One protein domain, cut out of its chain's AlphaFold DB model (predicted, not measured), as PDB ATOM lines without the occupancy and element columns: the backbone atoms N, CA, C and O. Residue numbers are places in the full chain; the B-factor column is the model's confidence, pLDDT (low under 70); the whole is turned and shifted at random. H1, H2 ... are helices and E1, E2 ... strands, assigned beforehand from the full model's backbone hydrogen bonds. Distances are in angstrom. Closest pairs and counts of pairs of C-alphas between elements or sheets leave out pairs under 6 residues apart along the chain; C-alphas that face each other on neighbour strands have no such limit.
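Overview. This is residues 308 to 410 of the 522 residues of an uncharacterized protein of Phycisphaerae bacterium SM1_79 (UniProt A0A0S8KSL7). Look for a twisted wall of four strands, E1 to E4, with H1, H2 and the first part of H4 loosely gathered over one face and short H3 beside its E4 edge. The last part of H4 and the tail, residues 405 to 410, stick out. The printed part has 103 residues, in the order H1 H2 E1 E2 E3 E4 H3 H4, of mixed class; the sheet, E1 - E2 - E3 - E4, is an antiparallel meander, each strand the neighbour of the one before. It is compact, with a radius of gyration of the C-alphas of 13.3 A and spans of 43 by 31 by 27 A.

Along the chain. Find C-alpha 314 at (-13.965, 3.106, 34.918), where H1, residues 314 to 321, begins; H2 is 325 to 328. Then read E1, 332 to 336; E2, 339 to 345, 19.9 A; E3, 350 to 357, 23.2 A; and E4, 364 to 371, 20.8 A. H3 is 381 to 385; H4, 393 to 408, runs 22.8 A to C-alpha 408 at (19.816, -7.115, 31.118).

Arrangement. E1 and E2 form a hairpin, with N 334 and O 341 at 2.8 A; so do E2 and E3, with N 342 and O 354 at 2.8 A, and E3 and E4, with N 353 and O 368 at 2.8 A. H3 is on the sheet at a height of 5.6 A, over none of the strands; its closest C-alphas to E4 are Thr 381 and Val 367, 4.7 A. H1, H2 and H4 only graze the sheet, H2 only just with 5 pairs of C-alphas within 10 A. H4 touches H1 with residues 393 to 394 alone, closest C-alphas Leu 393 and Gln 319 at 6.0 A, at a steep tilt of 44 degrees, the same way. In H1, H3 and H4 every O i to N i+4 pair is within hydrogen-bond range; H2 is too short for one.

Size, cuts and confidence. The farthest C-alphas, Glu 310 and Ala 410, are 44.6 A apart. The printed part has no cut and no long link. Mean pLDDT of the printed part is 81.5; residues 308 to 311, 387, 389 and 405 to 410 are under 70.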
ATOM      1  N   PRO A 308     -17.137  -7.003  36.929       46.62
ATOM      2  CA  PRO A 308     -16.064  -6.260  37.558       46.62
ATOM      3  C   PRO A 308     -16.113  -4.812  37.095       46.62
ATOM      4  O   PRO A 308     -15.953  -3.963  37.937       46.62
ATOM      5  N   ALA A 309     -16.480  -4.476  35.854       43.56
ATOM      6  CA  ALA A 309     -16.613  -3.079  35.419       43.56
ATOM      7  C   ALA A 309     -17.779  -2.283  36.063       43.56
ATOM      8  O   ALA A 309     -17.881  -1.081  35.829       43.56
ATOM      9  N   GLU A 310     -18.614  -2.885  36.925       48.38
ATOM     10  CA  GLU A 310     -19.527  -2.148  37.824       48.38
ATOM     11  C   GLU A 310     -18.885  -1.790  39.180       48.38
ATOM     12  O   GLU A 310     -19.394  -0.919  39.882       48.38
ATOM     13  N   LYS A 311     -17.767  -2.432  39.553       60.19
ATOM     14  CA  LYS A 311     -17.011  -2.173  40.800       60.19
ATOM     15  C   LYS A 311     -15.546  -1.780  40.586       60.19
ATOM     16  O   LYS A 311     -14.921  -1.241  41.487       60.19
ATOM     17  N   VAL A 312     -14.997  -2.065  39.414       70.81
ATOM     18  CA  VAL A 312     -13.688  -1.656  38.931       70.81
ATOM     19  C   VAL A 312     -13.890  -0.236  38.428       70.81
ATOM     20  O   VAL A 312     -14.691  -0.013  37.514       70.81
ATOM     21  N   PRO A 313     -13.187   0.733  39.011       79.50
ATOM     22  CA  PRO A 313     -13.266   2.117  38.589       79.50
ATOM     23  C   PRO A 313     -13.081   2.244  37.072       79.50
ATOM     24  O   PRO A 313     -12.091   1.761  36.521       79.50
ATOM     25  N   GLN A 314     -14.006   2.928  36.384       80.31
ATOM     26  CA  GLN A 314     -13.965   3.106  34.918       80.31
ATOM     27  C   GLN A 314     -12.623   3.671  34.426       80.31
ATOM     28  O   GLN A 314     -12.180   3.373  33.317       80.31
ATOM     29  N   ARG A 315     -11.942   4.453  35.275       83.56
ATOM     30  CA  ARG A 315     -10.588   4.956  35.027       83.56
ATOM     31  C   ARG A 315      -9.572   3.826  34.809       83.56
ATOM     32  O   ARG A 315      -8.737   3.961  33.922       83.56
ATOM     33  N   LEU A 316      -9.626   2.738  35.582       86.44
ATOM     34  CA  LEU A 316      -8.718   1.594  35.425       86.44
ATOM     35  C   LEU A 316      -9.027   0.809  34.153       86.44
ATOM     36  O   LEU A 316      -8.109   0.458  33.419       86.44
ATOM     37  N   VAL A 317     -10.314   0.614  33.846       83.69
ATOM     38  CA  VAL A 317     -10.741  -0.024  32.590       83.69
ATOM     39  C   VAL A 317     -10.197   0.751  31.388       83.69
ATOM     40  O   VAL A 317      -9.598   0.158  30.495       83.69
ATOM     41  N   LYS A 318     -10.324   2.085  31.399       85.56
ATOM     42  CA  LYS A 318      -9.776   2.945  30.345       85.56
ATOM     43  C   LYS A 318      -8.257   2.795  30.207       85.56
ATOM     44  O   LYS A 318      -7.770   2.638  29.097       85.56
ATOM     45  N   GLN A 319      -7.525   2.785  31.321       89.44
ATOM     46  CA  GLN A 319      -6.069   2.610  31.302       89.44
ATOM     47  C   GLN A 319      -5.634   1.230  30.786       89.44
ATOM     48  O   GLN A 319      -4.579   1.118  30.173       89.44
ATOM     49  N   CYS A 320      -6.438   0.183  30.989       84.88
ATOM     50  CA  CYS A 320      -6.140  -1.148  30.456       84.88
ATOM     51  C   CYS A 320      -6.283  -1.212  28.930       84.88
ATOM     52  O   CYS A 320      -5.503  -1.898  28.279       84.88
ATOM     53  N   ILE A 321      -7.234  -0.470  28.355       82.44
ATOM     54  CA  ILE A 321      -7.413  -0.363  26.895       82.44
ATOM     55  C   ILE A 321      -6.220   0.359  26.242       82.44
ATOM     56  O   ILE A 321      -5.923   0.131  25.073       82.44
ATOM     57  N   GLU A 322      -5.525   1.217  26.992       88.62
ATOM     58  CA  GLU A 322      -4.340   1.949  26.525       88.62
ATOM     59  C   GLU A 322      -3.048   1.102  26.562       88.62
ATOM     60  O   GLU A 322      -2.041   1.526  25.998       88.62
ATOM     61  N   LEU A 323      -3.057  -0.087  27.185       88.62
ATOM     62  CA  LEU A 323      -1.904  -0.999  27.207       88.62
ATOM     63  C   LEU A 323      -1.695  -1.709  25.856       88.62
ATOM     64  O   LEU A 323      -2.640  -1.838  25.080       88.62
ATOM     65  N   PRO A 324      -0.499  -2.259  25.570       86.00
ATOM     66  CA  PRO A 324      -0.276  -3.078  24.376       86.00
ATOM     67  C   PRO A 324      -1.205  -4.301  24.301       86.00
ATOM     68  O   PRO A 324      -1.450  -4.967  25.309       86.00
ATOM     69  N   GLU A 325      -1.662  -4.657  23.096       73.25
ATOM     70  CA  GLU A 325      -2.606  -5.767  22.851       73.25
ATOM     71  C   GLU A 325      -2.121  -7.118  23.419       73.25
ATOM     72  O   GLU A 325      -2.910  -7.921  23.923       73.25
ATOM     73  N   SER A 326      -0.805  -7.355  23.417       76.19
ATOM     74  CA  SER A 326      -0.183  -8.547  24.010       76.19
ATOM     75  C   SER A 326      -0.427  -8.674  25.518       76.19
ATOM     76  O   SER A 326      -0.461  -9.785  26.049       76.19
ATOM     77  N   ILE A 327      -0.604  -7.547  26.207       81.31
ATOM     78  CA  ILE A 327      -0.870  -7.481  27.644       81.31
ATOM     79  C   ILE A 327      -2.370  -7.493  27.910       81.31
ATOM     80  O   ILE A 327      -2.797  -8.201  28.815       81.31
ATOM     81  N   GLN A 328      -3.169  -6.782  27.101       77.12
ATOM     82  CA  GLN A 328      -4.629  -6.676  27.269       77.12
ATOM     83  C   GLN A 328      -5.311  -8.040  27.440       77.12
ATOM     84  O   GLN A 328      -6.171  -8.205  28.301       77.12
ATOM     85  N   ASN A 329      -4.873  -9.037  26.667       72.44
ATOM     86  CA  ASN A 329      -5.423 -10.395  26.699       72.44
ATOM     87  C   ASN A 329      -5.090 -11.190  27.979       72.44
ATOM     88  O   ASN A 329      -5.633 -12.274  28.180       72.44
ATOM     89  N   ASN A 330      -4.203 -10.671  28.830       75.06
ATOM     90  CA  ASN A 330      -3.672 -11.345  30.015       75.06
ATOM     91  C   ASN A 330      -3.846 -10.523  31.305       75.06
ATOM     92  O   ASN A 330      -3.183 -10.807  32.304       75.06
ATOM     93  N   ILE A 331      -4.706  -9.499  31.289       81.94
ATOM     94  CA  ILE A 331      -5.018  -8.699  32.478       81.94
ATOM     95  C   ILE A 331      -6.016  -9.462  33.349       81.94
ATOM     96  O   ILE A 331      -7.043  -9.932  32.857       81.94
ATOM     97  N   ASP A 332      -5.738  -9.539  34.649       82.88
ATOM     98  CA  ASP A 332      -6.688 -10.042  35.643       82.88
ATOM     99  C   ASP A 332      -7.004  -8.968  36.691       82.88
ATOM    100  O   ASP A 332      -6.129  -8.187  37.074       82.88
ATOM    101  N   PHE A 333      -8.251  -8.938  37.163       83.81
ATOM    102  CA  PHE A 333      -8.721  -7.993  38.180       83.81
ATOM    103  C   PHE A 333      -9.172  -8.733  39.431       83.81
ATOM    104  O   PHE A 333      -9.963  -9.674  39.369       83.81
ATOM    105  N   HIS A 334      -8.755  -8.227  40.585       81.81
ATOM    106  CA  HIS A 334      -9.227  -8.664  41.890       81.81
ATOM    107  C   HIS A 334      -9.774  -7.461  42.657       81.81
ATOM    108  O   HIS A 334      -9.058  -6.490  42.873       81.81
ATOM    109  N   VAL A 335     -11.050  -7.486  43.039       81.19
ATOM    110  CA  VAL A 335     -11.697  -6.373  43.752       81.19
ATOM    111  C   VAL A 335     -12.006  -6.805  45.181       81.19
ATOM    112  O   VAL A 335     -12.776  -7.744  45.392       81.19
ATOM    113  N   LYS A 336     -11.455  -6.087  46.162       80.06
ATOM    114  CA  LYS A 336     -11.751  -6.228  47.593       80.06
ATOM    115  C   LYS A 336     -12.356  -4.923  48.125       80.06
ATOM    116  O   LYS A 336     -12.140  -3.866  47.542       80.06
ATOM    117  N   PRO A 337     -13.119  -4.949  49.232       78.19
ATOM    118  CA  PRO A 337     -13.507  -3.710  49.901       78.19
ATOM    119  C   PRO A 337     -12.254  -2.906  50.286       78.19
ATOM    120  O   PRO A 337     -11.414  -3.421  51.023       78.19
ATOM    121  N   GLY A 338     -12.125  -1.678  49.788       82.94
ATOM    122  CA  GLY A 338     -10.981  -0.791  50.013       82.94
ATOM    123  C   GLY A 338      -9.845  -0.897  48.989       82.94
ATOM    124  O   GLY A 338      -8.920  -0.090  49.061       82.94
ATOM    125  N   SER A 339      -9.864  -1.865  48.060       88.81
ATOM    126  CA  SER A 339      -8.803  -1.975  47.050       88.81
ATOM    127  C   SER A 339      -9.163  -2.752  45.779       88.81
ATOM    128  O   SER A 339      -9.988  -3.666  45.761       88.81
ATOM    129  N   VAL A 340      -8.484  -2.412  44.685       89.56
ATOM    130  CA  VAL A 340      -8.553  -3.106  43.395       89.56
ATOM    131  C   VAL A 340      -7.148  -3.513  42.980       89.56
ATOM    132  O   VAL A 340      -6.304  -2.659  42.743       89.56
ATOM    133  N   THR A 341      -6.883  -4.805  42.848       92.00
ATOM    134  CA  THR A 341      -5.607  -5.321  42.348       92.00
ATOM    135  C   THR A 341      -5.716  -5.670  40.866       92.00
ATOM    136  O   THR A 341      -6.614  -6.400  40.449       92.00
ATOM    137  N   VAL A 342      -4.775  -5.172  40.069       92.12
ATOM    138  CA  VAL A 342      -4.594  -5.484  38.650       92.12
ATOM    139  C   VAL A 342      -3.345  -6.346  38.509       92.12
ATOM    140  O   VAL A 342      -2.269  -5.959  38.960       92.12
ATOM    141  N   THR A 343      -3.480  -7.513  37.884       92.00
ATOM    142  CA  THR A 343      -2.345  -8.392  37.578       92.00
ATOM    143  C   THR A 343      -2.047  -8.344  36.088       92.00
ATOM    144  O   THR A 343      -2.935  -8.589  35.272       92.00
ATOM    145  N   LEU A 344      -0.796  -8.050  35.738       91.12
ATOM    146  CA  LEU A 344      -0.293  -8.042  34.367       91.12
ATOM    147  C   LEU A 344       0.712  -9.180  34.178       91.12
ATOM    148  O   LEU A 344       1.655  -9.299  34.962       91.12
ATOM    149  N   LEU A 345       0.555  -9.972  33.117       87.69
ATOM    150  CA  LEU A 345       1.591 -10.897  32.654       87.69
ATOM    151  C   LEU A 345       2.589 -10.140  31.770       87.69
ATOM    152  O   LEU A 345       2.223  -9.638  30.708       87.69
ATOM    153  N   LEU A 346       3.841 -10.052  32.212       87.19
ATOM    154  CA  LEU A 346       4.924  -9.403  31.481       87.19
ATOM    155  C   LEU A 346       5.553 -10.367  30.451       87.19
ATOM    156  O   LEU A 346       5.451 -11.583  30.612       87.19
ATOM    157  N   PRO A 347       6.250  -9.855  29.413       82.00
ATOM    158  CA  PRO A 347       6.814 -10.682  28.336       82.00
ATOM    159  C   PRO A 347       7.855 -11.734  28.754       82.00
ATOM    160  O   PRO A 347       8.186 -12.604  27.957       82.00
ATOM    161  N   ASP A 348       8.405 -11.640  29.965       79.00
ATOM    162  CA  ASP A 348       9.423 -12.551  30.503       79.00
ATOM    163  C   ASP A 348       8.852 -13.569  31.506       79.00
ATOM    164  O   ASP A 348       9.563 -14.031  32.400       79.00
ATOM    165  N   ASP A 349       7.556 -13.872  31.395       80.50
ATOM    166  CA  ASP A 349       6.811 -14.780  32.278       80.50
ATOM    167  C   ASP A 349       6.806 -14.355  33.759       80.50
ATOM    168  O   ASP A 349       6.591 -15.161  34.669       80.50
ATOM    169  N   SER A 350       7.038 -13.072  34.037       88.12
ATOM    170  CA  SER A 350       6.822 -12.500  35.366       88.12
ATOM    171  C   SER A 350       5.489 -11.764  35.447       88.12
ATOM    172  O   SER A 350       4.881 -11.410  34.440       88.12
ATOM    173  N   PHE A 351       5.032 -11.533  36.669       90.56
ATOM    174  CA  PHE A 351       3.778 -10.864  36.963       90.56
ATOM    175  C   PHE A 351       4.060  -9.525  37.630       90.56
ATOM    176  O   PHE A 351       4.851  -9.457  38.576       90.56
ATOM    177  N   ALA A 352       3.390  -8.478  37.161       93.88
ATOM    178  CA  ALA A 352       3.250  -7.239  37.909       93.88
ATOM    179  C   ALA A 352       1.898  -7.252  38.620       93.88
ATOM    180  O   ALA A 352       0.865  -7.446  37.980       93.88
ATOM    181  N   ILE A 353       1.913  -7.066  39.934       94.31
ATOM    182  CA  ILE A 353       0.724  -7.004  40.780       94.31
ATOM    183  C   ILE A 353       0.612  -5.564  41.265       94.31
ATOM    184  O   ILE A 353       1.489  -5.088  41.981       94.31
ATOM    185  N   ILE A 354      -0.429  -4.859  40.832       94.38
ATOM    186  CA  ILE A 354      -0.612  -3.429  41.090       94.38
ATOM    187  C   ILE A 354      -1.891  -3.256  41.895       94.38
ATOM    188  O   ILE A 354      -2.978  -3.537  41.394       94.38
ATOM    189  N   THR A 355      -1.774  -2.791  43.131       93.19
ATOM    190  CA  THR A 355      -2.916  -2.560  44.015       93.19
ATOM    191  C   THR A 355      -3.282  -1.083  44.012       93.19
ATOM    192  O   THR A 355      -2.438  -0.221  44.245       93.19
ATOM    193  N   TYR A 356      -4.553  -0.797  43.763       92.19
ATOM    194  CA  TYR A 356      -5.167   0.523  43.797       92.19
ATOM    195  C   TYR A 356      -6.109   0.641  44.995       92.19
ATOM    196  O   TYR A 356      -6.721  -0.343  45.398       92.19
ATOM    197  N   ASP A 357      -6.289   1.857  45.501       88.38
ATOM    198  CA  ASP A 357      -7.439   2.227  46.330       88.38
ATOM    199  C   ASP A 357      -8.749   2.085  45.522       88.38
ATOM    200  O   ASP A 357      -8.781   2.356  44.315       88.38
ATOM    201  N   ASP A 358      -9.833   1.661  46.175       80.94
ATOM    202  CA  ASP A 358     -11.165   1.605  45.567       80.94
ATOM    203  C   ASP A 358     -11.861   2.979  45.497       80.94
ATOM    204  O   ASP A 358     -12.827   3.144  44.745       80.94
ATOM    205  N   GLN A 359     -11.348   3.989  46.209       81.50
ATOM    206  CA  GLN A 359     -11.836   5.364  46.146       81.50
ATOM    207  C   GLN A 359     -11.257   6.118  44.947       81.50
ATOM    208  O   GLN A 359     -10.069   6.038  44.643       81.50
ATOM    209  N   SER A 360     -12.085   6.926  44.278       75.62
ATOM    210  CA  SER A 360     -11.619   7.868  43.249       75.62
ATOM    211  C   SER A 360     -10.606   8.848  43.868       75.62
ATOM    212  O   SER A 360     -10.930   9.460  44.887       75.62
ATOM    213  N   PRO A 361      -9.397   9.032  43.295       80.06
ATOM    214  CA  PRO A 361      -9.032   8.804  41.892       80.06
ATOM    215  C   PRO A 361      -8.384   7.444  41.568       80.06
ATOM    216  O   PRO A 361      -7.853   7.297  40.465       80.06
ATOM    217  N   CYS A 362      -8.453   6.476  42.484       83.25
ATOM    218  CA  CYS A 362      -7.831   5.150  42.414       83.25
ATOM    219  C   CYS A 362      -6.314   5.276  42.413       83.25
ATOM    220  O   CYS A 362      -5.650   5.066  41.399       83.25
ATOM    221  N   LEU A 363      -5.779   5.715  43.552       88.69
ATOM    222  CA  LEU A 363      -4.343   5.871  43.739       88.69
ATOM    223  C   LEU A 363      -3.689   4.501  43.876       88.69
ATOM    224  O   LEU A 363      -4.242   3.607  44.515       88.69
ATOM    225  N   ILE A 364      -2.509   4.349  43.283       91.12
ATOM    226  CA  ILE A 364      -1.708   3.137  43.439       91.12
ATOM    227  C   ILE A 364      -1.191   3.101  44.878       91.12
ATOM    228  O   ILE A 364      -0.560   4.051  45.339       91.12
ATOM    229  N   GLN A 365      -1.485   2.013  45.577       90.50
ATOM    230  CA  GLN A 365      -1.019   1.739  46.932       90.50
ATOM    231  C   GLN A 365       0.273   0.921  46.914       90.50
ATOM    232  O   GLN A 365       1.154   1.160  47.732       90.50
ATOM    233  N   GLU A 366       0.378  -0.030  45.984       93.00
ATOM    234  CA  GLU A 366       1.458  -1.014  45.960       93.00
ATOM    235  C   GLU A 366       1.713  -1.505  44.528       93.00
ATOM    236  O   GLU A 366       0.773  -1.694  43.749       93.00
ATOM    237  N   VAL A 367       2.981  -1.733  44.185       93.75
ATOM    238  CA  VAL A 367       3.406  -2.421  42.964       93.75
ATOM    239  C   VAL A 367       4.432  -3.482  43.330       93.75
ATOM    240  O   VAL A 367       5.546  -3.164  43.740       93.75
ATOM    241  N   CYS A 368       4.088  -4.747  43.106       94.00
ATOM    242  CA  CYS A 368       4.992  -5.872  43.311       94.00
ATOM    243  C   CYS A 368       5.337  -6.561  41.991       94.00
ATOM    244  O   CYS A 368       4.483  -6.751  41.123       94.00
ATOM    245  N   LEU A 369       6.580  -7.015  41.869       92.06
ATOM    246  CA  LEU A 369       7.042  -7.889  40.799       92.06
ATOM    247  C   LEU A 369       7.248  -9.301  41.322       92.06
ATOM    248  O   LEU A 369       7.963  -9.525  42.294       92.06
ATOM    249  N   LYS A 370       6.681 -10.283  40.629       89.25
ATOM    250  CA  LYS A 370       6.847 -11.691  40.981       89.25
ATOM    251  C   LYS A 370       7.268 -12.507  39.772       89.25
ATOM    252  O   LYS A 370       6.581 -12.524  38.757       89.25
ATOM    253  N   LYS A 371       8.385 -13.228  39.868       85.94
ATOM    254  CA  LYS A 371       8.777 -14.203  38.834       85.94
ATOM    255  C   LYS A 371       7.946 -15.477  38.995       85.94
ATOM    256  O   LYS A 371       7.713 -15.892  40.127       85.94
ATOM    257  N   ALA A 372       7.580 -16.145  37.897       71.75
ATOM    258  CA  ALA A 372       6.787 -17.386  37.930       71.75
ATOM    259  C   ALA A 372       7.354 -18.501  38.837       71.75
ATOM    260  O   ALA A 372       6.618 -19.397  39.243       71.75
ATOM    261  N   HIS A 373       8.652 -18.459  39.158       71.56
ATOM    262  CA  HIS A 373       9.335 -19.459  39.986       71.56
ATOM    263  C   HIS A 373       9.938 -18.904  41.284       71.56
ATOM    264  O   HIS A 373      10.637 -19.640  41.978       71.56
ATOM    265  N   ALA A 374       9.712 -17.629  41.611       76.38
ATOM    266  CA  ALA A 374      10.166 -17.051  42.873       76.38
ATOM    267  C   ALA A 374       9.065 -17.170  43.936       76.38
ATOM    268  O   ALA A 374       7.894 -16.890  43.659       76.38
ATOM    269  N   GLU A 375       9.436 -17.590  45.147       73.06
ATOM    270  CA  GLU A 375       8.505 -17.612  46.285       73.06
ATOM    271  C   GLU A 375       8.139 -16.183  46.704       73.06
ATOM    272  O   GLU A 375       6.957 -15.881  46.901       73.06
ATOM    273  N   ASP A 376       9.133 -15.294  46.703       82.19
ATOM    274  CA  ASP A 376       8.998 -13.905  47.121       82.19
ATOM    275  C   ASP A 376       8.607 -12.981  45.961       82.19
ATOM    276  O   ASP A 376       9.031 -13.150  44.812       82.19
ATOM    277  N   ALA A 377       7.785 -11.982  46.281       88.44
ATOM    278  CA  ALA A 377       7.521 -10.847  45.410       88.44
ATOM    279  C   ALA A 377       8.444  -9.687  45.811       88.44
ATOM    280  O   ALA A 377       8.616  -9.405  46.994       88.44
ATOM    281  N   GLU A 378       9.046  -9.027  44.827       92.31
ATOM    282  CA  GLU A 378       9.825  -7.809  45.023       92.31
ATOM    283  C   GLU A 378       8.864  -6.618  45.062       92.31
ATOM    284  O   GLU A 378       8.185  -6.341  44.071       92.31
ATOM    285  N   ASP A 379       8.798  -5.917  46.191       92.31
ATOM    286  CA  ASP A 379       8.092  -4.640  46.280       92.31
ATOM    287  C   ASP A 379       8.912  -3.557  45.566       92.31
ATOM    288  O   ASP A 379      10.071  -3.294  45.894       92.31
ATOM    289  N   VAL A 380       8.312  -2.953  44.545       93.31
ATOM    290  CA  VAL A 380       8.924  -1.915  43.712       93.31
ATOM    291  C   VAL A 380       8.144  -0.602  43.771       93.31
ATOM    292  O   VAL A 380       8.359   0.281  42.941       93.31
ATOM    293  N   THR A 381       7.259  -0.463  44.759       91.81
ATOM    294  CA  THR A 381       6.350   0.674  44.934       91.81
ATOM    295  C   THR A 381       7.112   1.995  45.005       91.81
ATOM    296  O   THR A 381       6.876   2.882  44.185       91.81
ATOM    297  N   GLU A 382       8.079   2.119  45.920       87.81
ATOM    298  CA  GLU A 382       8.864   3.352  46.073       87.81
ATOM    299  C   GLU A 382       9.619   3.689  44.779       87.81
ATOM    300  O   GLU A 382       9.519   4.803  44.267       87.81
ATOM    301  N   ALA A 383      10.286   2.710  44.168       86.50
ATOM    302  CA  ALA A 383      11.073   2.923  42.953       86.50
ATOM    303  C   ALA A 383      10.247   3.450  41.762       86.50
ATOM    304  O   ALA A 383      10.790   4.134  40.896       86.50
ATOM    305  N   LEU A 384       8.952   3.125  41.699       85.88
ATOM    306  CA  LEU A 384       8.076   3.498  40.585       85.88
ATOM    307  C   LEU A 384       7.211   4.731  40.871       85.88
ATOM    308  O   LEU A 384       6.815   5.421  39.929       85.88
ATOM    309  N   ILE A 385       6.899   5.004  42.140       86.12
ATOM    310  CA  ILE A 385       5.865   5.980  42.522       86.12
ATOM    311  C   ILE A 385       6.441   7.212  43.231       86.12
ATOM    312  O   ILE A 385       5.734   8.216  43.309       86.12
ATOM    313  N   THR A 386       7.699   7.198  43.704       72.81
ATOM    314  CA  THR A 386       8.270   8.323  44.482       72.81
ATOM    315  C   THR A 386       7.987   9.674  43.802       72.81
ATOM    316  O   THR A 386       8.361   9.906  42.652       72.81
ATOM    317  N   ASP A 387       7.251  10.532  44.517       66.44
ATOM    318  CA  ASP A 387       6.791  11.882  44.148       66.44
ATOM    319  C   ASP A 387       5.751  12.031  43.018       66.44
ATOM    320  O   ASP A 387       5.329  13.151  42.715       66.44
ATOM    321  N   LYS A 388       5.239  10.941  42.432       70.94
ATOM    322  CA  LYS A 388       4.225  10.999  41.364       70.94
ATOM    323  C   LYS A 388       2.867  10.501  41.855       70.94
ATOM    324  O   LYS A 388       2.623   9.306  41.959       70.94
ATOM    325  N   ARG A 389       1.937  11.427  42.110       66.31
ATOM    326  CA  ARG A 389       0.564  11.091  42.551       66.31
ATOM    327  C   ARG A 389      -0.362  10.609  41.425       66.31
ATOM    328  O   ARG A 389      -1.392  10.019  41.719       66.31
ATOM    329  N   ASP A 390       0.013  10.820  40.164       77.38
ATOM    330  CA  ASP A 390      -0.808  10.512  38.982       77.38
ATOM    331  C   ASP A 390      -0.076   9.598  37.984       77.38
ATOM    332  O   ASP A 390       0.014   9.895  36.792       77.38
ATOM    333  N   VAL A 391       0.479   8.479  38.460       86.44
ATOM    334  CA  VAL A 391       1.077   7.475  37.565       86.44
ATOM    335  C   VAL A 391      -0.025   6.619  36.932       86.44
ATOM    336  O   VAL A 391      -0.894   6.097  37.630       86.44
ATOM    337  N   THR A 392      -0.005   6.468  35.607       90.38
ATOM    338  CA  THR A 392      -0.927   5.577  34.886       90.38
ATOM    339  C   THR A 392      -0.389   4.148  34.795       90.38
ATOM    340  O   THR A 392       0.813   3.903  34.882       90.38
ATOM    341  N   LEU A 393      -1.278   3.184  34.556       90.56
ATOM    342  CA  LEU A 393      -0.940   1.780  34.334       90.56
ATOM    343  C   LEU A 393       0.037   1.608  33.164       90.56
ATOM    344  O   LEU A 393       0.975   0.824  33.263       90.56
ATOM    345  N   ASN A 394      -0.138   2.387  32.091       90.81
ATOM    346  CA  ASN A 394       0.783   2.379  30.960       90.81
ATOM    347  C   ASN A 394       2.173   2.901  31.356       90.81
ATOM    348  O   ASN A 394       3.178   2.305  31.001       90.81
ATOM    349  N   GLN A 395       2.249   3.962  32.167       91.38
ATOM    350  CA  GLN A 395       3.531   4.451  32.683       91.38
ATOM    351  C   GLN A 395       4.215   3.424  33.591       91.38
ATOM    352  O   GLN A 395       5.425   3.248  33.484       91.38
ATOM    353  N   ILE A 396       3.466   2.728  34.458       91.69
ATOM    354  CA  ILE A 396       4.016   1.619  35.254       91.69
ATOM    355  C   ILE A 396       4.575   0.543  34.331       91.69
ATOM    356  O   ILE A 396       5.720   0.137  34.505       91.69
ATOM    357  N   TYR A 397       3.791   0.103  33.348       91.81
ATOM    358  CA  TYR A 397       4.214  -0.916  32.396       91.81
ATOM    359  C   TYR A 397       5.520  -0.521  31.687       91.81
ATOM    360  O   TYR A 397       6.486  -1.278  31.738       91.81
ATOM    361  N   GLU A 398       5.601   0.690  31.135       90.38
ATOM    362  CA  GLU A 398       6.816   1.200  30.486       90.38
ATOM    363  C   GLU A 398       8.015   1.240  31.445       90.38
ATOM    364  O   GLU A 398       9.100   0.763  31.109       90.38
ATOM    365  N   MET A 399       7.832   1.730  32.676       90.31
ATOM    366  CA  MET A 399       8.904   1.748  33.681       90.31
ATOM    367  C   MET A 399       9.381   0.335  34.049       90.31
ATOM    368  O   MET A 399      10.578   0.122  34.247       90.31
ATOM    369  N   LEU A 400       8.470  -0.638  34.114       90.06
ATOM    370  CA  LEU A 400       8.798  -2.037  34.383       90.06
ATOM    371  C   LEU A 400       9.592  -2.679  33.240       90.06
ATOM    372  O   LEU A 400      10.538  -3.424  33.503       90.06
ATOM    373  N   ILE A 401       9.246  -2.374  31.987       88.31
ATOM    374  CA  ILE A 401       9.991  -2.841  30.812       88.31
ATOM    375  C   ILE A 401      11.381  -2.185  30.757       88.31
ATOM    376  O   ILE A 401      12.384  -2.894  30.644       88.31
ATOM    377  N   LEU A 402      11.467  -0.861  30.932       82.75
ATOM    378  CA  LEU A 402      12.732  -0.112  30.917       82.75
ATOM    379  C   LEU A 402      13.692  -0.563  32.023       82.75
ATOM    380  O   LEU A 402      14.870  -0.811  31.766       82.75
ATOM    381  N   ARG A 403      13.197  -0.746  33.255       78.12
ATOM    382  CA  ARG A 403      14.014  -1.229  34.381       78.12
ATOM    383  C   ARG A 403      14.644  -2.593  34.088       78.12
ATOM    384  O   ARG A 403      15.755  -2.872  34.537       78.12
ATOM    385  N   LYS A 404      13.963  -3.443  33.318       71.38
ATOM    386  CA  LYS A 404      14.517  -4.738  32.908       71.38
ATOM    387  C   LYS A 404      15.545  -4.616  31.798       71.38
ATOM    388  O   LYS A 404      16.558  -5.299  31.882       71.38
ATOM    389  N   GLN A 405      15.347  -3.730  30.827       68.62
ATOM    390  CA  GLN A 405      16.356  -3.471  29.793       68.62
ATOM    391  C   GLN A 405      17.681  -2.989  30.408       68.62
ATOM    392  O   GLN A 405      18.744  -3.484  30.037       68.62
ATOM    393  N   ILE A 406      17.616  -2.126  31.427       61.28
ATOM    394  CA  ILE A 406      18.797  -1.652  32.171       61.28
ATOM    395  C   ILE A 406      19.497  -2.806  32.914       61.28
ATOM    396  O   ILE A 406      20.721  -2.903  32.898       61.28
ATOM    397  N   ASN A 407      18.739  -3.727  33.518       56.16
ATOM    398  CA  ASN A 407      19.310  -4.869  34.244       56.16
ATOM    399  C   ASN A 407      19.859  -5.980  33.327       56.16
ATOM    400  O   ASN A 407      20.772  -6.702  33.726       56.16
ATOM    401  N   VAL A 408      19.330  -6.134  32.107       50.41
ATOM    402  CA  VAL A 408      19.816  -7.115  31.118       50.41
ATOM    403  C   VAL A 408      21.108  -6.641  30.441       50.41
ATOM    404  O   VAL A 408      21.979  -7.466  30.166       50.41
ATOM    405  N   ALA A 409      21.309  -5.328  30.282       43.34
ATOM    406  CA  ALA A 409      22.567  -4.760  29.784       43.34
ATOM    407  C   ALA A 409      23.797  -5.115  30.654       43.34
ATOM    408  O   ALA A 409      24.930  -5.024  30.186       43.34
ATOM    409  N   ALA A 410      23.590  -5.585  31.891       39.56
ATOM    410  CA  ALA A 410      24.653  -6.001  32.804       39.56
ATOM    411  C   ALA A 410      25.127  -7.464  32.631       39.56
ATOM    412  O   ALA A 410      26.112  -7.846  33.261       39.56
TER     413      ALA A 410